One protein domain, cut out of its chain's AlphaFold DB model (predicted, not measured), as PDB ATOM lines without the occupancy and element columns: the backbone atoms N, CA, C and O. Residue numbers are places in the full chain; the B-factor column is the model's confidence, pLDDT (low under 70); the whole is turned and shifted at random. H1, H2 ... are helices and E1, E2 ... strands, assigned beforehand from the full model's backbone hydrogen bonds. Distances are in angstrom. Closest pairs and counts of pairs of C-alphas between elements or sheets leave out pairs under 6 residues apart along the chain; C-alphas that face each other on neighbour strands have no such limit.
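What this domain is: This is residues 150 to 194, 206 to 231 and 252 to 315 of the 663 residues of the protein "CABIT domain-containing protein" of Zootermopsis nevadensis (UniProt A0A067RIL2). A strongly twisted sheet of six strands, E2, E9, E3, E6, E7 and E8, curls like part of a barrel round the short helix H1, and the strand pair E4 and E5 lies along it with E4 beside E8. A small head made of the pair E1 and E10 with H2 beside E1 lies at one end of the longest axis, joined to this body by the link from E1 to E2 and by the long link from E9 to H2. The printed part has 135 residues with two named helices and ten named strands, in the order E1, E2, H1, E3, E4, E5, E6, E7, E8, E9, H2, E10; the large sheet runs E2, E9, E3, E6, E7, E8, and its neighbours, like the pairs E1 and E10 and E4 and E5, are antiparallel. The class is mostly strand, and the whole is compact, with a radius of gyration of the C-alphas of 16.2 A, yet only just elongated in outline, with spans of 54 by 27 by 26 A.

How they stand to each other: E1, residues 151 to 154, is the antiparallel neighbour of E10, residues 307 to 313; N 151 and O 313 are 2.8 A apart, within hydrogen-bond range. Its residues 151 to 152 also pair, antiparallel, with residues 294 to 295. E2, residues 165 to 168, is an edge strand beside E9, residues 273 to 278, with N 166 and O 276 2.8 A apart. H1, residues 169 to 174, is on the large sheet, which curls round it; the closest C-alphas of H1 and E9, those of Val 169 and Thr 273, are 6.8 A apart. E3, residues 179 to 182, is the other neighbour of E9, with N 181 and O 277 2.8 A apart. E2, H1 and E3 form a split strand-helix-strand unit, two strands of one sheet joined through a helix, with E9 between them in the sheet, and its crossover is right-handed. E4, residues 186 to 191, and E5, residues 208 to 213, are antiparallel neighbours, with N 188 and O 211 2.9 A apart. E6, residues 217 to 226, bends by 72 degrees at residue 222; its pairing is staggered, with E3 over residues 217 to 220 and with E7, residues 254 to 259, over residues 220 to 226. N 182 and O 217 are 2.8 A apart, and N 225 and O 255 are 2.8 A apart. E7 and E8, residues 265 to 269, form a hairpin, with N 256 and O 268 2.8 A apart. E8 is the other edge strand; the closest C-alphas of E4 and E8, those of Ala 188 and Val 268, are 4.6 A apart. H2, residues 296 to 302, is not on the large sheet; its closest C-alpha pair with E1 is Leu 296 and Phe 152, 7.1 A. In H1 every O i to N i+4 pair is within hydrogen-bond range, in H2 2 of 3.

Where its parts are: E1 begins with C-alpha 151 at (128.661, 125.609, 175.945). E6, the longest strand, measures 24.2 A from first to last C-alpha and begins with C-alpha 217 at (130.654, 131.773, 167.474). E10 measures 17.9 A, E7 16.5 A, E4 16.4 A, E9 15.3 A, E5 14.9 A and E8 13.5 A. E10 ends with C-alpha 313 at (133.711, 126.011, 174.059).

The domain as a whole: The C-alphas farthest apart, those of Thr 231 and Pro 306, are 56.6 A apart. Residues 195 to 205 are not printed, and C-alphas 194 and 206 are 9.4 A apart across that cut; residues 232 to 251 are not printed either, with 8.0 A between C-alphas 231 and 252. The link from E9 to H2, residues 279 to 295, is long. The mean pLDDT of the printed part is 89.0, and it is under 70 at residues 193 to 194, 229 to 231, 252 and 282 to 290.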
ATOM      1  N   GLY A 150     129.733 129.664 178.593       94.69
ATOM      2  CA  GLY A 150     130.264 128.495 177.883       94.69
ATOM      3  C   GLY A 150     129.205 127.443 177.539       94.69
ATOM      4  O   GLY A 150     128.166 127.332 178.193       94.69
ATOM      5  N   TRP A 151     129.510 126.653 176.511       95.88
ATOM      6  CA  TRP A 151     128.661 125.609 175.945       95.88
ATOM      7  C   TRP A 151     129.065 124.223 176.441       95.88
ATOM      8  O   TRP A 151     130.217 123.805 176.297       95.88
ATOM      9  N   PHE A 152     128.096 123.487 176.979       96.62
ATOM     10  CA  PHE A 152     128.288 122.160 177.553       96.62
ATOM     11  C   PHE A 152     127.600 121.077 176.724       96.62
ATOM     12  O   PHE A 152     126.433 121.204 176.357       96.62
ATOM     13  N   SER A 153     128.302 119.967 176.504       96.00
ATOM     14  CA  SER A 153     127.681 118.685 176.155       96.00
ATOM     15  C   SER A 153     127.479 117.871 177.429       96.00
ATOM     16  O   SER A 153     128.345 117.872 178.304       96.00
ATOM     17  N   LEU A 154     126.403 117.088 177.498       95.50
ATOM     18  CA  LEU A 154     126.334 115.945 178.413       95.50
ATOM     19  C   LEU A 154     127.390 114.892 178.025       95.50
ATOM     20  O   LEU A 154     127.846 114.853 176.876       95.50
ATOM     21  N   LEU A 155     127.768 114.035 178.973       94.06
ATOM     22  CA  LEU A 155     128.683 112.910 178.759       94.06
ATOM     23  C   LEU A 155     127.967 111.566 178.930       94.06
ATOM     24  O   LEU A 155     127.237 111.364 179.902       94.06
ATOM     25  N   THR A 156     128.233 110.617 178.028       91.50
ATOM     26  CA  THR A 156     127.793 109.222 178.187       91.50
ATOM     27  C   THR A 156     128.483 108.563 179.396       91.50
ATOM     28  O   THR A 156     129.541 109.030 179.835       91.50
ATOM     29  N   PRO A 157     127.967 107.437 179.932       87.88
ATOM     30  CA  PRO A 157     128.667 106.664 180.964       87.88
ATOM     31  C   PRO A 157     130.118 106.300 180.597       87.88
ATOM     32  O   PRO A 157     130.967 106.221 181.486       87.88
ATOM     33  N   GLN A 158     130.394 106.135 179.299       88.44
ATOM     34  CA  GLN A 158     131.689 105.823 178.688       88.44
ATOM     35  C   GLN A 158     132.596 107.053 178.480       88.44
ATOM     36  O   GLN A 158     133.777 106.889 178.188       88.44
ATOM     37  N   GLY A 159     132.077 108.276 178.630       88.69
ATOM     38  CA  GLY A 159     132.844 109.521 178.493       88.69
ATOM     39  C   GLY A 159     132.937 110.091 177.083       88.69
ATOM     40  O   GLY A 159     133.814 110.906 176.817       88.69
ATOM     41  N   GLN A 160     132.021 109.699 176.201       91.25
ATOM     42  CA  GLN A 160     131.829 110.339 174.903       91.25
ATOM     43  C   GLN A 160     130.875 111.533 175.049       91.25
ATOM     44  O   GLN A 160     130.007 111.536 175.926       91.25
ATOM     45  N   LEU A 161     131.024 112.542 174.189       93.31
ATOM     46  CA  LEU A 161     130.061 113.642 174.086       93.31
ATOM     47  C   LEU A 161     128.721 113.090 173.580       93.31
ATOM     48  O   LEU A 161     128.700 112.331 172.613       93.31
ATOM     49  N   VAL A 162     127.615 113.477 174.216       93.62
ATOM     50  CA  VAL A 162     126.261 113.189 173.705       93.62
ATOM     51  C   VAL A 162     125.909 114.129 172.540       93.62
ATOM     52  O   VAL A 162     125.125 113.760 171.669       93.62
ATOM     53  N   ALA A 163     126.512 115.324 172.492       94.00
ATOM     54  CA  ALA A 163     126.318 116.264 171.398       94.00
ATOM     55  C   ALA A 163     127.063 115.840 170.124       94.00
ATOM     56  O   ALA A 163     128.283 115.653 170.128       94.00
ATOM     57  N   GLN A 164     126.320 115.724 169.020       94.38
ATOM     58  CA  GLN A 164     126.862 115.303 167.730       94.38
ATOM     59  C   GLN A 164     127.792 116.375 167.147       94.38
ATOM     60  O   GLN A 164     127.394 117.521 166.939       94.38
ATOM     61  N   CYS A 165     129.025 115.974 166.828       95.25
ATOM     62  CA  CYS A 165     129.949 116.783 166.040       95.25
ATOM     63  C   CYS A 165     129.686 116.556 164.545       95.25
ATOM     64  O   CYS A 165     129.682 115.416 164.071       95.25
ATOM     65  N   TYR A 166     129.491 117.635 163.800       96.44
ATOM     66  CA  TYR A 166     129.377 117.646 162.346       96.44
ATOM     67  C   TYR A 166     130.692 118.155 161.750       96.44
ATOM     68  O   TYR A 166     131.273 119.116 162.256       96.44
ATOM     69  N   SER A 167     131.173 117.517 160.681       96.25
ATOM     70  CA  SER A 167     132.483 117.815 160.081       96.25
ATOM     71  C   SER A 167     132.431 118.846 158.952       96.25
ATOM     72  O   SER A 167     133.472 119.380 158.570       96.25
ATOM     73  N   THR A 168     131.243 119.131 158.406       96.44
ATOM     74  CA  THR A 168     131.026 120.105 157.322       96.44
ATOM     75  C   THR A 168     129.706 120.856 157.469       96.44
ATOM     76  O   THR A 168     128.731 120.336 158.021       96.44
ATOM     77  N   VAL A 169     129.642 122.051 156.879       96.44
ATOM     78  CA  VAL A 169     128.409 122.855 156.791       96.44
ATOM     79  C   VAL A 169     127.306 122.129 156.004       96.44
ATOM     80  O   VAL A 169     126.142 122.155 156.403       96.44
ATOM     81  N   GLN A 170     127.648 121.388 154.942       95.81
ATOM     82  CA  GLN A 170     126.682 120.552 154.218       95.81
ATOM     83  C   GLN A 170     126.054 119.455 155.098       95.81
ATOM     84  O   GLN A 170     124.875 119.134 154.918       95.81
ATOM     85  N   GLN A 171     126.802 118.882 156.047       94.88
ATOM     86  CA  GLN A 171     126.281 117.853 156.950       94.88
ATOM     87  C   GLN A 171     125.237 118.437 157.916       94.88
ATOM     88  O   GLN A 171     124.148 117.879 158.014       94.88
ATOM     89  N   LEU A 172     125.515 119.597 158.534       93.50
ATOM     90  CA  LEU A 172     124.552 120.332 159.375       93.50
ATOM     91  C   LEU A 172     123.215 120.556 158.655       93.50
ATOM     92  O   LEU A 172     122.153 120.233 159.182       93.50
ATOM     93  N   ILE A 173     123.276 121.085 157.431       93.12
ATOM     94  CA  ILE A 173     122.096 121.430 156.627       93.12
ATOM     95  C   ILE A 173     121.294 120.177 156.266       93.12
ATOM     96  O   ILE A 173     120.067 120.179 156.334       93.12
ATOM     97  N   THR A 174     121.987 119.088 155.925       93.81
ATOM     98  CA  THR A 174     121.367 117.792 155.608       93.81
ATOM     99  C   THR A 174     120.679 117.195 156.843       93.81
ATOM    100  O   THR A 174     119.585 116.641 156.739       93.81
ATOM    101  N   SER A 175     121.266 117.388 158.027       92.12
ATOM    102  CA  SER A 175     120.674 117.088 159.339       92.12
ATOM    103  C   SER A 175     119.656 118.135 159.825       92.12
ATOM    104  O   SER A 175     119.162 118.012 160.940       92.12
ATOM    105  N   LYS A 176     119.293 119.125 158.993       91.69
ATOM    106  CA  LYS A 176     118.315 120.199 159.267       91.69
ATOM    107  C   LYS A 176     118.676 121.137 160.432       91.69
ATOM    108  O   LYS A 176     117.802 121.830 160.951       91.69
ATOM    109  N   ILE A 177     119.949 121.207 160.821       92.38
ATOM    110  CA  ILE A 177     120.409 122.042 161.937       92.38
ATOM    111  C   ILE A 177     120.352 123.522 161.542       92.38
ATOM    112  O   ILE A 177     121.068 123.968 160.645       92.38
ATOM    113  N   THR A 178     119.498 124.301 162.216       92.38
ATOM    114  CA  THR A 178     119.273 125.725 161.891       92.38
ATOM    115  C   THR A 178     120.070 126.702 162.753       92.38
ATOM    116  O   THR A 178     120.246 127.853 162.354       92.38
ATOM    117  N   ARG A 179     120.584 126.276 163.914       94.31
ATOM    118  CA  ARG A 179     121.519 127.060 164.736       94.31
ATOM    119  C   ARG A 179     122.666 126.174 165.197       94.31
ATOM    120  O   ARG A 179     122.426 125.094 165.729       94.31
ATOM    121  N   PHE A 180     123.897 126.632 165.001       96.00
ATOM    122  CA  PHE A 180     125.082 125.837 165.305       96.00
ATOM    123  C   PHE A 180     126.261 126.682 165.790       96.00
ATOM    124  O   PHE A 180     126.417 127.839 165.403       96.00
ATOM    125  N   LEU A 181     127.091 126.071 166.633       96.81
ATOM    126  CA  LEU A 181     128.363 126.591 167.119       96.81
ATOM    127  C   LEU A 181     129.490 126.223 166.143       96.81
ATOM    128  O   LEU A 181     129.585 125.067 165.727       96.81
ATOM    129  N   THR A 182     130.377 127.168 165.831       96.56
ATOM    130  CA  THR A 182     131.646 126.928 165.129       96.56
ATOM    131  C   THR A 182     132.766 126.776 166.163       96.56
ATOM    132  O   THR A 182     133.233 127.759 166.736       96.56
ATOM    133  N   LYS A 183     133.196 125.542 166.464       94.94
ATOM    134  CA  LYS A 183     134.266 125.303 167.460       94.94
ATOM    135  C   LYS A 183     135.663 125.660 166.925       94.94
ATOM    136  O   LYS A 183     136.568 125.923 167.706       94.94
ATOM    137  N   LEU A 184     135.827 125.684 165.606       94.38
ATOM    138  CA  LEU A 184     137.008 126.214 164.920       94.38
ATOM    139  C   LEU A 184     136.629 127.491 164.166       94.38
ATOM    140  O   LEU A 184     135.443 127.753 163.949       94.38
ATOM    141  N   GLU A 185     137.631 128.265 163.759       95.50
ATOM    142  CA  GLU A 185     137.422 129.426 162.894       95.50
ATOM    143  C   GLU A 185     136.926 129.014 161.502       95.50
ATOM    144  O   GLU A 185     137.260 127.944 160.989       95.50
ATOM    145  N   VAL A 186     136.116 129.873 160.888       95.56
ATOM    146  CA  VAL A 186     135.415 129.597 159.633       95.56
ATOM    147  C   VAL A 186     135.573 130.767 158.671       95.56
ATOM    148  O   VAL A 186     135.155 131.889 158.960       95.56
ATOM    149  N   ALA A 187     136.121 130.490 157.487       95.81
ATOM    150  CA  ALA A 187     136.110 131.434 156.377       95.81
ATOM    151  C   ALA A 187     134.683 131.600 155.828       95.81
ATOM    152  O   ALA A 187     133.980 130.624 155.548       95.81
ATOM    153  N   ALA A 188     134.272 132.851 155.657       95.81
ATOM    154  CA  ALA A 188     132.969 133.247 155.146       95.81
ATOM    155  C   ALA A 188     133.097 134.492 154.260       95.81
ATOM    156  O   ALA A 188     134.177 135.065 154.115       95.81
ATOM    157  N   TYR A 189     131.980 134.938 153.696       94.94
ATOM    158  CA  TYR A 189     131.903 136.130 152.857       94.94
ATOM    159  C   TYR A 189     130.789 137.059 153.348       94.94
ATOM    160  O   TYR A 189     129.736 136.592 153.787       94.94
ATOM    161  N   LYS A 190     131.005 138.372 153.278       93.38
ATOM    162  CA  LYS A 190     129.991 139.408 153.537       93.38
ATOM    163  C   LYS A 190     129.744 140.199 152.264       93.38
ATOM    164  O   LYS A 190     130.690 140.470 151.535       93.38
ATOM    165  N   LEU A 191     128.494 140.580 152.015       88.81
ATOM    166  CA  LEU A 191     128.180 141.542 150.961       88.81
ATOM    167  C   LEU A 191     128.771 142.909 151.341       88.81
ATOM    168  O   LEU A 191     128.591 143.354 152.475       88.81
ATOM    169  N   ASN A 192     129.468 143.551 150.408       83.94
ATOM    170  CA  ASN A 192     130.010 144.893 150.584       83.94
ATOM    171  C   ASN A 192     128.943 145.934 150.198       83.94
ATOM    172  O   ASN A 192     128.622 146.066 149.017       83.94
ATOM    173  N   ASP A 193     128.388 146.674 151.164       69.50
ATOM    174  CA  ASP A 193     127.372 147.722 150.921       69.50
ATOM    175  C   ASP A 193     128.026 149.049 150.479       69.50
ATOM    176  O   ASP A 193     127.781 150.119 151.036       69.50
ATOM    177  N   ASN A 194     128.913 148.964 149.481       58.81
ATOM    178  CA  ASN A 194     129.587 150.111 148.878       58.81
ATOM    179  C   ASN A 194     128.602 150.843 147.952       58.81
ATOM    180  O   ASN A 194     128.535 150.597 146.747       58.81
ATOM    181  N   LEU A 206     127.293 142.452 142.670       76.38
ATOM    182  CA  LEU A 206     127.394 142.298 144.121       76.38
ATOM    183  C   LEU A 206     128.832 141.884 144.488       76.38
ATOM    184  O   LEU A 206     129.279 140.797 144.125       76.38
ATOM    185  N   GLN A 207     129.571 142.763 145.169       82.44
ATOM    186  CA  GLN A 207     130.925 142.479 145.646       82.44
ATOM    187  C   GLN A 207     130.856 141.812 147.022       82.44
ATOM    188  O   GLN A 207     130.148 142.282 147.914       82.44
ATOM    189  N   TYR A 208     131.623 140.739 147.208       88.12
ATOM    190  CA  TYR A 208     131.687 140.004 148.464       88.12
ATOM    191  C   TYR A 208     133.103 140.039 149.042       88.12
ATOM    192  O   TYR A 208     134.054 139.616 148.390       88.12
ATOM    193  N   THR A 209     133.237 140.499 150.284       93.00
ATOM    194  CA  THR A 209     134.520 140.552 150.997       93.00
ATOM    195  C   THR A 209     134.682 139.308 151.868       93.00
ATOM    196  O   THR A 209     133.789 138.950 152.645       93.00
ATOM    197  N   LYS A 210     135.831 138.638 151.737       94.88
ATOM    198  CA  LYS A 210     136.246 137.490 152.556       94.88
ATOM    199  C   LYS A 210     136.390 137.921 154.023       94.88
ATOM    200  O   LYS A 210     136.901 138.993 154.322       94.88
ATOM    201  N   THR A 211     135.912 137.105 154.955       95.44
ATOM    202  CA  THR A 211     135.906 137.406 156.393       95.44
ATOM    203  C   THR A 211     136.103 136.130 157.211       95.44
ATOM    204  O   THR A 211     135.819 135.032 156.729       95.44
ATOM    205  N   ILE A 212     136.566 136.264 158.453       96.00
ATOM    206  CA  ILE A 212     136.735 135.141 159.382       96.00
ATOM    207  C   ILE A 212     135.663 135.236 160.470       96.00
ATOM    208  O   ILE A 212     135.424 136.295 161.055       96.00
ATOM    209  N   ILE A 213     134.993 134.114 160.717       95.88
ATOM    210  CA  ILE A 213     134.100 133.886 161.850       95.88
ATOM    211  C   ILE A 213     134.940 133.139 162.897       95.88
ATOM    212  O   ILE A 213     135.337 132.006 162.613       95.88
ATOM    213  N   PRO A 214     135.256 133.732 164.064       95.31
ATOM    214  CA  PRO A 214     136.144 133.090 165.032       95.31
ATOM    215  C   PRO A 214     135.523 131.849 165.686       95.31
ATOM    216  O   PRO A 214     134.314 131.609 165.612       95.31
ATOM    217  N   ALA A 215     136.347 131.087 166.403       94.19
ATOM    218  CA  ALA A 215     135.885 129.996 167.256       94.19
ATOM    219  C   ALA A 215     134.865 130.475 168.317       94.19
ATOM    220  O   ALA A 215     134.781 131.660 168.654       94.19
ATOM    221  N   GLY A 216     134.035 129.545 168.800       93.25
ATOM    222  CA  GLY A 216     132.994 129.791 169.805       93.25
ATOM    223  C   GLY A 216     131.788 130.605 169.311       93.25
ATOM    224  O   GLY A 216     130.870 130.891 170.079       93.25
ATOM    225  N   HIS A 217     131.745 130.977 168.030       94.12
ATOM    226  CA  HIS A 217     130.654 131.773 167.474       94.12
ATOM    227  C   HIS A 217     129.453 130.916 167.063       94.12
ATOM    228  O   HIS A 217     129.583 129.760 166.666       94.12
ATOM    229  N   ILE A 218     128.258 131.503 167.153       95.12
ATOM    230  CA  ILE A 218     126.996 130.851 166.792       95.12
ATOM    231  C   ILE A 218     126.476 131.457 165.496       95.12
ATOM    232  O   ILE A 218     126.391 132.681 165.367       95.12
ATOM    233  N   LEU A 219     126.077 130.591 164.569       96.81
ATOM    234  CA  LEU A 219     125.457 130.955 163.303       96.81
ATOM    235  C   LEU A 219     124.017 130.433 163.250       96.81
ATOM    236  O   LEU A 219     123.752 129.273 163.569       96.81
ATOM    237  N   LYS A 220     123.083 131.293 162.830       96.44
ATOM    238  CA  LYS A 220     121.703 130.920 162.485       96.44
ATOM    239  C   LYS A 220     121.600 130.803 160.967       96.44
ATOM    240  O   LYS A 220     121.660 131.824 160.287       96.44
ATOM    241  N   LEU A 221     121.410 129.594 160.451       96.25
ATOM    242  CA  LEU A 221     121.099 129.347 159.043       96.25
ATOM    243  C   LEU A 221     119.778 130.037 158.668       96.25
ATOM    244  O   LEU A 221     118.795 129.951 159.406       96.25
ATOM    245  N   LEU A 222     119.758 130.699 157.512       95.44
ATOM    246  CA  LEU A 222     118.554 131.265 156.899       95.44
ATOM    247  C   LEU A 222     118.170 130.517 155.620       95.44
ATOM    248  O   LEU A 222     117.014 130.144 155.450       95.44
ATOM    249  N   ALA A 223     119.135 130.311 154.721       95.19
ATOM    250  CA  ALA A 223     118.909 129.748 153.393       95.19
ATOM    251  C   ALA A 223     120.194 129.130 152.819       95.19
ATOM    252  O   ALA A 223     121.287 129.314 153.360       95.19
ATOM    253  N   VAL A 224     120.060 128.414 151.701       94.69
ATOM    254  CA  VAL A 224     121.182 127.878 150.923       94.69
ATOM    255  C   VAL A 224     121.082 128.398 149.496       94.69
ATOM    256  O   VAL A 224     120.038 128.269 148.863       94.69
ATOM    257  N   PHE A 225     122.181 128.961 149.012       89.94
ATOM    258  CA  PHE A 225     122.347 129.486 147.663       89.94
ATOM    259  C   PHE A 225     123.256 128.571 146.850       89.94
ATOM    260  O   PHE A 225     124.055 127.813 147.404       89.94
ATOM    261  N   GLU A 226     123.144 128.663 145.532       87.00
ATOM    262  CA  GLU A 226     123.944 127.925 144.563       87.00
ATOM    263  C   GLU A 226     124.499 128.925 143.546       87.00
ATOM    264  O   GLU A 226     123.740 129.694 142.960       87.00
ATOM    265  N   ASP A 227     125.821 128.958 143.383       77.00
ATOM    266  CA  ASP A 227     126.484 129.813 142.402       77.00
ATOM    267  C   ASP A 227     126.184 129.310 140.978       77.00
ATOM    268  O   ASP A 227     126.592 128.211 140.590       77.00
ATOM    269  N   VAL A 228     125.445 130.123 140.216       72.88
ATOM    270  CA  VAL A 228     124.974 129.813 138.854       72.88
ATOM    271  C   VAL A 228     125.948 130.304 137.767       72.88
ATOM    272  O   VAL A 228     125.738 130.056 136.577       72.88
ATOM    273  N   SER A 229     127.045 130.977 138.136       63.19
ATOM    274  CA  SER A 229     128.063 131.431 137.175       63.19
ATOM    275  C   SER A 229     128.797 130.263 136.500       63.19
ATOM    276  O   SER A 229     129.183 130.351 135.332       63.19
ATOM    277  N   SER A 230     128.886 129.116 137.186       53.31
ATOM    278  CA  SER A 230     129.422 127.861 136.642       53.31
ATOM    279  C   SER A 230     128.664 127.369 135.403       53.31
ATOM    280  O   SER A 230     129.235 126.678 134.557       53.31
ATOM    281  N   THR A 231     127.365 127.675 135.310       52.94
ATOM    282  CA  THR A 231     126.432 126.899 134.488       52.94
ATOM    283  C   THR A 231     126.217 127.494 133.100       52.94
ATOM    284  O   THR A 231     125.929 126.749 132.165       52.94
ATOM    285  N   ASN A 252     128.938 123.045 141.610       62.56
ATOM    286  CA  ASN A 252     128.256 124.325 141.794       62.56
ATOM    287  C   ASN A 252     128.503 124.800 143.229       62.56
ATOM    288  O   ASN A 252     128.214 124.075 144.190       62.56
ATOM    289  N   THR A 253     129.101 125.980 143.384       81.38
ATOM    290  CA  THR A 253     129.570 126.438 144.692       81.38
ATOM    291  C   THR A 253     128.366 126.854 145.523       81.38
ATOM    292  O   THR A 253     127.767 127.904 145.305       81.38
ATOM    293  N   ARG A 254     127.955 125.995 146.459       91.81
ATOM    294  CA  ARG A 254     126.809 126.271 147.330       91.81
ATOM    295  C   ARG A 254     127.247 126.967 148.607       91.81
ATOM    296  O   ARG A 254     128.235 126.567 149.222       91.81
ATOM    297  N   TYR A 255     126.471 127.957 149.031       95.00
ATOM    298  CA  TYR A 255     126.742 128.785 150.203       95.00
ATOM    299  C   TYR A 255     125.551 128.776 151.163       95.00
ATOM    300  O   TYR A 255     124.406 128.957 150.760       95.00
ATOM    301  N   ALA A 256     125.825 128.600 152.450       96.56
ATOM    302  CA  ALA A 256     124.875 128.783 153.532       96.56
ATOM    303  C   ALA A 256     124.808 130.273 153.885       96.56
ATOM    304  O   ALA A 256     125.796 130.834 154.360       96.56
ATOM    305  N   GLN A 257     123.657 130.909 153.665       96.38
ATOM    306  CA  GLN A 257     123.391 132.239 154.204       96.38
ATOM    307  C   GLN A 257     123.028 132.091 155.680       96.38
ATOM    308  O   GLN A 257     122.022 131.461 156.019       96.38
ATOM    309  N   CYS A 258     123.823 132.706 156.547       97.12
ATOM    310  CA  CYS A 258     123.651 132.684 157.990       97.12
ATOM    311  C   CYS A 258     123.611 134.105 158.566       97.12
ATOM    312  O   CYS A 258     124.203 135.027 158.009       97.12
ATOM    313  N   LEU A 259     122.978 134.270 159.727       96.50
ATOM    314  CA  LEU A 259     123.217 135.411 160.614       96.50
ATOM    315  C   LEU A 259     124.263 135.030 161.658       96.50
ATOM    316  O   LEU A 259     124.174 133.952 162.253       96.50
ATOM    317  N   ASN A 260     125.219 135.924 161.903       94.06
ATOM    318  CA  ASN A 260     126.137 135.825 163.036       94.06
ATOM    319  C   ASN A 260     125.571 136.501 164.301       94.06
ATOM    320  O   ASN A 260     124.475 137.063 164.304       94.06
ATOM    321  N   HIS A 261     126.355 136.488 165.380       87.38
ATOM    322  CA  HIS A 261     126.010 137.083 166.678       87.38
ATOM    323  C   HIS A 261     125.774 138.603 166.665       87.38
ATOM    324  O   HIS A 261     125.194 139.139 167.599       87.38
ATOM    325  N   LYS A 262     126.199 139.314 165.616       91.69
ATOM    326  CA  LYS A 262     125.954 140.753 165.417       91.69
ATOM    327  C   LYS A 262     124.759 141.011 164.485       91.69
ATOM    328  O   LYS A 262     124.652 142.101 163.936       91.69
ATOM    329  N   MET A 263     123.909 140.001 164.256       92.44
ATOM    330  CA  MET A 263     122.845 139.981 163.237       92.44
ATOM    331  C   MET A 263     123.340 140.272 161.807       92.44
ATOM    332  O   MET A 263     122.546 140.583 160.922       92.44
ATOM    333  N   GLN A 264     124.646 140.152 161.542       93.88
ATOM    334  CA  GLN A 264     125.202 140.390 160.212       93.88
ATOM    335  C   GLN A 264     125.036 139.142 159.347       93.88
ATOM    336  O   GLN A 264     125.357 138.030 159.776       93.88
ATOM    337  N   MET A 265     124.589 139.355 158.110       95.12
ATOM    338  CA  MET A 265     124.537 138.334 157.067       95.12
ATOM    339  C   MET A 265     125.955 137.889 156.687       95.12
ATOM    340  O   MET A 265     126.820 138.722 156.411       95.12
ATOM    341  N   VAL A 266     126.186 136.578 156.663       96.25
ATOM    342  CA  VAL A 266     127.434 135.940 156.226       96.25
ATOM    343  C   VAL A 266     127.123 134.725 155.356       96.25
ATOM    344  O   VAL A 266     126.185 133.979 155.634       96.25
ATOM    345  N   PHE A 267     127.922 134.506 154.317       95.75
ATOM    346  CA  PHE A 267     127.803 133.381 153.393       95.75
ATOM    347  C   PHE A 267     128.965 132.413 153.620       95.75
ATOM    348  O   PHE A 267     130.126 132.778 153.434       95.75
ATOM    349  N   VAL A 268     128.671 131.182 154.040       96.56
ATOM    350  CA  VAL A 268     129.678 130.149 154.346       96.56
ATOM    351  C   VAL A 268     129.599 129.032 153.298       96.56
ATOM    352  O   VAL A 268     128.510 128.493 153.108       96.56
ATOM    353  N   PRO A 269     130.692 128.644 152.614       95.50
ATOM    354  CA  PRO A 269     130.661 127.520 151.676       95.50
ATOM    355  C   PRO A 269     130.139 126.225 152.321       95.50
ATOM    356  O   PRO A 269     130.517 125.872 153.437       95.50
ATOM    357  N   LEU A 270     129.301 125.463 151.611       95.06
ATOM    358  CA  LEU A 270     128.803 124.164 152.095       95.06
ATOM    359  C   LEU A 270     129.925 123.124 152.252       95.06
ATOM    360  O   LEU A 270     129.824 122.222 153.084       95.06
ATOM    361  N   SER A 271     130.990 123.277 151.465       93.62
ATOM    362  CA  SER A 271     132.226 122.496 151.521       93.62
ATOM    363  C   SER A 271     133.137 122.848 152.701       93.62
ATOM    364  O   SER A 271     134.104 122.124 152.927       93.62
ATOM    365  N   THR A 272     132.854 123.916 153.461       95.75
ATOM    366  CA  THR A 272     133.652 124.290 154.635       95.75
ATOM    367  C   THR A 272     133.657 123.156 155.656       95.75
ATOM    368  O   THR A 272     132.612 122.772 156.194       95.75
ATOM    369  N   THR A 273     134.853 122.636 155.922       96.06
ATOM    370  CA  THR A 273     135.148 121.665 156.974       96.06
ATOM    371  C   THR A 273     135.347 122.358 158.323       96.06
ATOM    372  O   THR A 273     135.644 123.549 158.390       96.06
ATOM    373  N   GLY A 274     135.175 121.620 159.418       94.88
ATOM    374  CA  GLY A 274     135.381 122.146 160.766       94.88
ATOM    375  C   GLY A 274     134.910 121.185 161.854       94.88
ATOM    376  O   GLY A 274     134.739 119.990 161.617       94.88
ATOM    377  N   GLN A 275     134.682 121.722 163.052       96.38
ATOM    378  CA  GLN A 275     133.935 121.051 164.117       96.38
ATOM    379  C   GLN A 275     132.716 121.911 164.448       96.38
ATOM    380  O   GLN A 275     132.857 123.010 164.990       96.38
ATOM    381  N   PHE A 276     131.532 121.418 164.093       97.06
ATOM    382  CA  PHE A 276     130.269 122.119 164.294       97.06
ATOM    383  C   PHE A 276     129.335 121.322 165.201       97.06
ATOM    384  O   PHE A 276     129.317 120.096 165.146       97.06
ATOM    385  N   PHE A 277     128.524 122.016 165.995       96.69
ATOM    386  CA  PHE A 277     127.578 121.395 166.926       96.69
ATOM    387  C   PHE A 277     126.250 122.148 166.916       96.69
ATOM    388  O   PHE A 277     126.248 123.375 166.840       96.69
ATOM    389  N   GLU A 278     125.127 121.441 167.037       95.06
ATOM    390  CA  GLU A 278     123.828 122.072 167.298       95.06
ATOM    391  C   GLU A 278     123.825 122.760 168.676       95.06
ATOM    392  O   GLU A 278     124.450 122.275 169.621       95.06
ATOM    393  N   VAL A 279     123.123 123.890 168.803       93.69
ATOM    394  CA  VAL A 279     122.980 124.635 170.069       93.69
ATOM    395  C   VAL A 279     121.521 124.718 170.499       93.69
ATOM    396  O   VAL A 279     120.636 124.992 169.690       93.69
ATOM    397  N   SER A 280     121.277 124.505 171.791       88.31
ATOM    398  CA  SER A 280     119.938 124.438 172.369       88.31
ATOM    399  C   SER A 280     119.230 125.785 172.244       88.31
ATOM    400  O   SER A 280     119.627 126.789 172.843       88.31
ATOM    401  N   VAL A 281     118.153 125.810 171.461       78.31
ATOM    402  CA  VAL A 281     117.210 126.930 171.419       78.31
ATOM    403  C   VAL A 281     116.193 126.702 172.530       78.31
ATOM    404  O   VAL A 281     115.611 125.629 172.617       78.31
ATOM    405  N   GLY A 282     115.977 127.700 173.391       64.00
ATOM    406  CA  GLY A 282     115.288 127.554 174.682       64.00
ATOM    407  C   GLY A 282     113.780 127.253 174.672       64.00
ATOM    408  O   GLY A 282     113.109 127.642 175.623       64.00
ATOM    409  N   ARG A 283     113.245 126.589 173.642       54.50
ATOM    410  CA  ARG A 283     111.860 126.098 173.571       54.50
ATOM    411  C   ARG A 283     111.873 124.592 173.288       54.50
ATOM    412  O   ARG A 283     112.205 124.173 172.181       54.50
ATOM    413  N   ALA A 284     111.508 123.789 174.288       47.59
ATOM    414  CA  ALA A 284     111.239 122.365 174.098       47.59
ATOM    415  C   ALA A 284     110.035 122.179 173.154       47.59
ATOM    416  O   ALA A 284     109.083 122.956 173.215       47.59
ATOM    417  N   GLY A 285     110.075 121.167 172.283       45.56
ATOM    418  CA  GLY A 285     108.999 120.925 171.307       45.56
ATOM    419  C   GLY A 285     109.399 120.159 170.044       45.56
ATOM    420  O   GLY A 285     108.523 119.746 169.292       45.56
ATOM    421  N   VAL A 286     110.696 119.932 169.812       47.06
ATOM    422  CA  VAL A 286     111.193 119.013 168.778       47.06
ATOM    423  C   VAL A 286     112.087 117.976 169.445       47.06
ATOM    424  O   VAL A 286     113.009 118.337 170.176       47.06
ATOM    425  N   GLU A 287     111.836 116.696 169.175       48.75
ATOM    426  CA  GLU A 287     112.777 115.619 169.479       48.75
ATOM    427  C   GLU A 287     113.987 115.749 168.541       48.75
ATOM    428  O   GLU A 287     113.993 115.242 167.418       48.75
ATOM    429  N   ALA A 288     115.005 116.490 168.979       53.91
ATOM    430  CA  ALA A 288     116.283 116.526 168.286       53.91
ATOM    431  C   ALA A 288     116.896 115.115 168.317       53.91
ATOM    432  O   ALA A 288     117.090 114.534 169.384       53.91
ATOM    433  N   ALA A 289     117.194 114.552 167.140       57.50
ATOM    434  CA  ALA A 289     117.697 113.177 167.007       57.50
ATOM    435  C   ALA A 289     119.065 112.952 167.691       57.50
ATOM    436  O   ALA A 289     119.476 111.813 167.916       57.50
ATOM    437  N   HIS A 290     119.753 114.042 168.031       68.38
ATOM    438  CA  HIS A 290     120.946 114.092 168.864       68.38
ATOM    439  C   HIS A 290     120.766 115.213 169.895       68.38
ATOM    440  O   HIS A 290     120.056 116.182 169.631       68.38
ATOM    441  N   ALA A 291     121.404 115.113 171.064       83.94
ATOM    442  CA  ALA A 291     121.326 116.199 172.039       83.94
ATOM    443  C   ALA A 291     122.119 117.427 171.538       83.94
ATOM    444  O   ALA A 291     123.222 117.258 171.013       83.94
ATOM    445  N   PRO A 292     121.616 118.658 171.718       91.62
ATOM    446  CA  PRO A 292     122.371 119.865 171.407       91.62
ATOM    447  C   PRO A 292     123.453 120.153 172.465       91.62
ATOM    448  O   PRO A 292     123.540 119.499 173.505       91.62
ATOM    449  N   LEU A 293     124.259 121.192 172.236       94.94
ATOM    450  CA  LEU A 293     124.994 121.869 173.306       94.94
ATOM    451  C   LEU A 293     124.059 122.779 174.108       94.94
ATOM    452  O   LEU A 293     123.191 123.445 173.544       94.94
ATOM    453  N   TYR A 294     124.289 122.869 175.414       94.44
ATOM    454  CA  TYR A 294     123.490 123.659 176.349       94.44
ATOM    455  C   TYR A 294     124.332 124.767 176.990       94.44
ATOM    456  O   TYR A 294     125.480 124.535 177.378       94.44
ATOM    457  N   LEU A 295     123.743 125.944 177.192       93.88
ATOM    458  CA  LEU A 295     124.204 126.883 178.218       93.88
ATOM    459  C   LEU A 295     123.881 126.317 179.605       93.88
ATOM    460  O   LEU A 295     122.899 125.590 179.778       93.88
ATOM    461  N   LEU A 296     124.659 126.699 180.618       93.88
ATOM    462  CA  LEU A 296     124.489 126.178 181.977       93.88
ATOM    463  C   LEU A 296     123.053 126.341 182.535       93.88
ATOM    464  O   LEU A 296     122.526 125.348 183.036       93.88
ATOM    465  N   PRO A 297     122.353 127.489 182.389       92.06
ATOM    466  CA  PRO A 297     120.971 127.620 182.863       92.06
ATOM    467  C   PRO A 297     119.959 126.736 182.123       92.06
ATOM    468  O   PRO A 297     118.919 126.416 182.685       92.06
ATOM    469  N   GLN A 298     120.235 126.329 180.878       91.62
ATOM    470  CA  GLN A 298     119.398 125.352 180.173       91.62
ATOM    471  C   GLN A 298     119.638 123.963 180.772       91.62
ATOM    472  O   GLN A 298     118.708 123.316 181.241       91.62
ATOM    473  N   LEU A 299     120.912 123.565 180.874       91.62
ATOM    474  CA  LEU A 299     121.314 122.258 181.389       91.62
ATOM    475  C   LEU A 299     120.768 121.992 182.803       91.62
ATOM    476  O   LEU A 299     120.280 120.894 183.049       91.62
ATOM    477  N   LEU A 300     120.792 122.991 183.695       91.50
ATOM    478  CA  LEU A 300     120.267 122.896 185.069       91.50
ATOM    479  C   LEU A 300     118.736 122.764 185.170       91.50
ATOM    480  O   LEU A 300     118.249 122.259 186.180       91.50
ATOM    481  N   ARG A 301     117.975 123.238 184.175       90.12
ATOM    482  CA  ARG A 301     116.512 123.048 184.122       90.12
ATOM    483  C   ARG A 301     116.162 121.683 183.548       90.12
ATOM    484  O   ARG A 301     115.278 121.005 184.062       90.12
ATOM    485  N   ASP A 302     116.876 121.298 182.497       87.50
ATOM    486  CA  ASP A 302     116.538 120.143 181.671       87.50
ATOM    487  C   ASP A 302     117.096 118.825 182.259       87.50
ATOM    488  O   ASP A 302     116.646 117.741 181.891       87.50
ATOM    489  N   ASN A 303     118.067 118.890 183.187       88.81
ATOM    490  CA  ASN A 303     118.755 117.725 183.759       88.81
ATOM    491  C   ASN A 303     118.796 117.762 185.293       88.81
ATOM    492  O   ASN A 303     119.082 118.789 185.908       88.81
ATOM    493  N   ARG A 304     118.610 116.599 185.927       91.62
ATOM    494  CA  ARG A 304     118.826 116.431 187.372       91.62
ATOM    495  C   ARG A 304     120.320 116.320 187.692       91.62
ATOM    496  O   ARG A 304     121.059 115.632 186.990       91.62
ATOM    497  N   LEU A 305     120.742 116.956 188.783       94.19
ATOM    498  CA  LEU A 305     122.083 116.791 189.351       94.19
ATOM    499  C   LEU A 305     122.152 115.538 190.258       94.19
ATOM    500  O   LEU A 305     121.128 115.164 190.838       94.19
ATOM    501  N   PRO A 306     123.329 114.895 190.409       95.75
ATOM    502  CA  PRO A 306     124.613 115.265 189.812       95.75
ATOM    503  C   PRO A 306     124.731 114.861 188.331       95.75
ATOM    504  O   PRO A 306     124.397 113.741 187.950       95.75
ATOM    505  N   ALA A 307     125.257 115.763 187.499       95.12
ATOM    506  CA  ALA A 307     125.342 115.595 186.044       95.12
ATOM    507  C   ALA A 307     126.796 115.610 185.548       95.12
ATOM    508  O   ALA A 307     127.615 116.401 186.018       95.12
ATOM    509  N   LYS A 308     127.127 114.753 184.572       96.06
ATOM    510  CA  LYS A 308     128.447 114.732 183.916       96.06
ATOM    511  C   LYS A 308     128.390 115.507 182.607       96.06
ATOM    512  O   LYS A 308     127.583 115.185 181.735       96.06
ATOM    513  N   VAL A 309     129.264 116.497 182.471       96.88
ATOM    514  CA  VAL A 309     129.290 117.427 181.337       96.88
ATOM    515  C   VAL A 309     130.711 117.626 180.821       96.88
ATOM    516  O   VAL A 309     131.680 117.361 181.529       96.88
ATOM    517  N   HIS A 310     130.850 118.139 179.605       96.88
ATOM    518  CA  HIS A 310     132.119 118.607 179.058       96.88
ATOM    519  C   HIS A 310     131.945 120.005 178.469       96.88
ATOM    520  O   HIS A 310     131.006 120.239 177.707       96.88
ATOM    521  N   LEU A 311     132.845 120.920 178.826       97.00
ATOM    522  CA  LEU A 311     132.933 122.263 178.262       97.00
ATOM    523  C   LEU A 311     133.485 122.179 176.830       97.00
ATOM    524  O   LEU A 311     134.669 121.924 176.639       97.00
ATOM    525  N   VAL A 312     132.627 122.374 175.826       96.12
ATOM    526  CA  VAL A 312     132.977 122.232 174.398       96.12
ATOM    527  C   VAL A 312     133.566 123.524 173.816       96.12
ATOM    528  O   VAL A 312     134.405 123.461 172.917       96.12
ATOM    529  N   SER A 313     133.149 124.681 174.336       94.88
ATOM    530  CA  SER A 313     133.711 126.011 174.059       94.88
ATOM    531  C   SER A 313     133.312 126.967 175.186       94.88
ATOM    532  O   SER A 313     132.200 126.863 175.709       94.88
ATOM    533  N   GLY A 314     134.197 127.883 175.574       92.94
ATOM    534  CA  GLY A 314     133.920 128.887 176.598       92.94
ATOM    535  C   GLY A 314     135.151 129.269 177.419       92.94
ATOM    536  O   GLY A 314     136.082 128.467 177.530       92.94
ATOM    537  N   PRO A 315     135.155 130.460 178.052       91.56
ATOM    538  CA  PRO A 315     136.301 130.944 178.814       91.56
ATOM    539  C   PRO A 315     136.728 129.945 179.893       91.56
ATOM    540  O   PRO A 315     135.963 129.637 180.812       91.56
TER     541      PRO A 315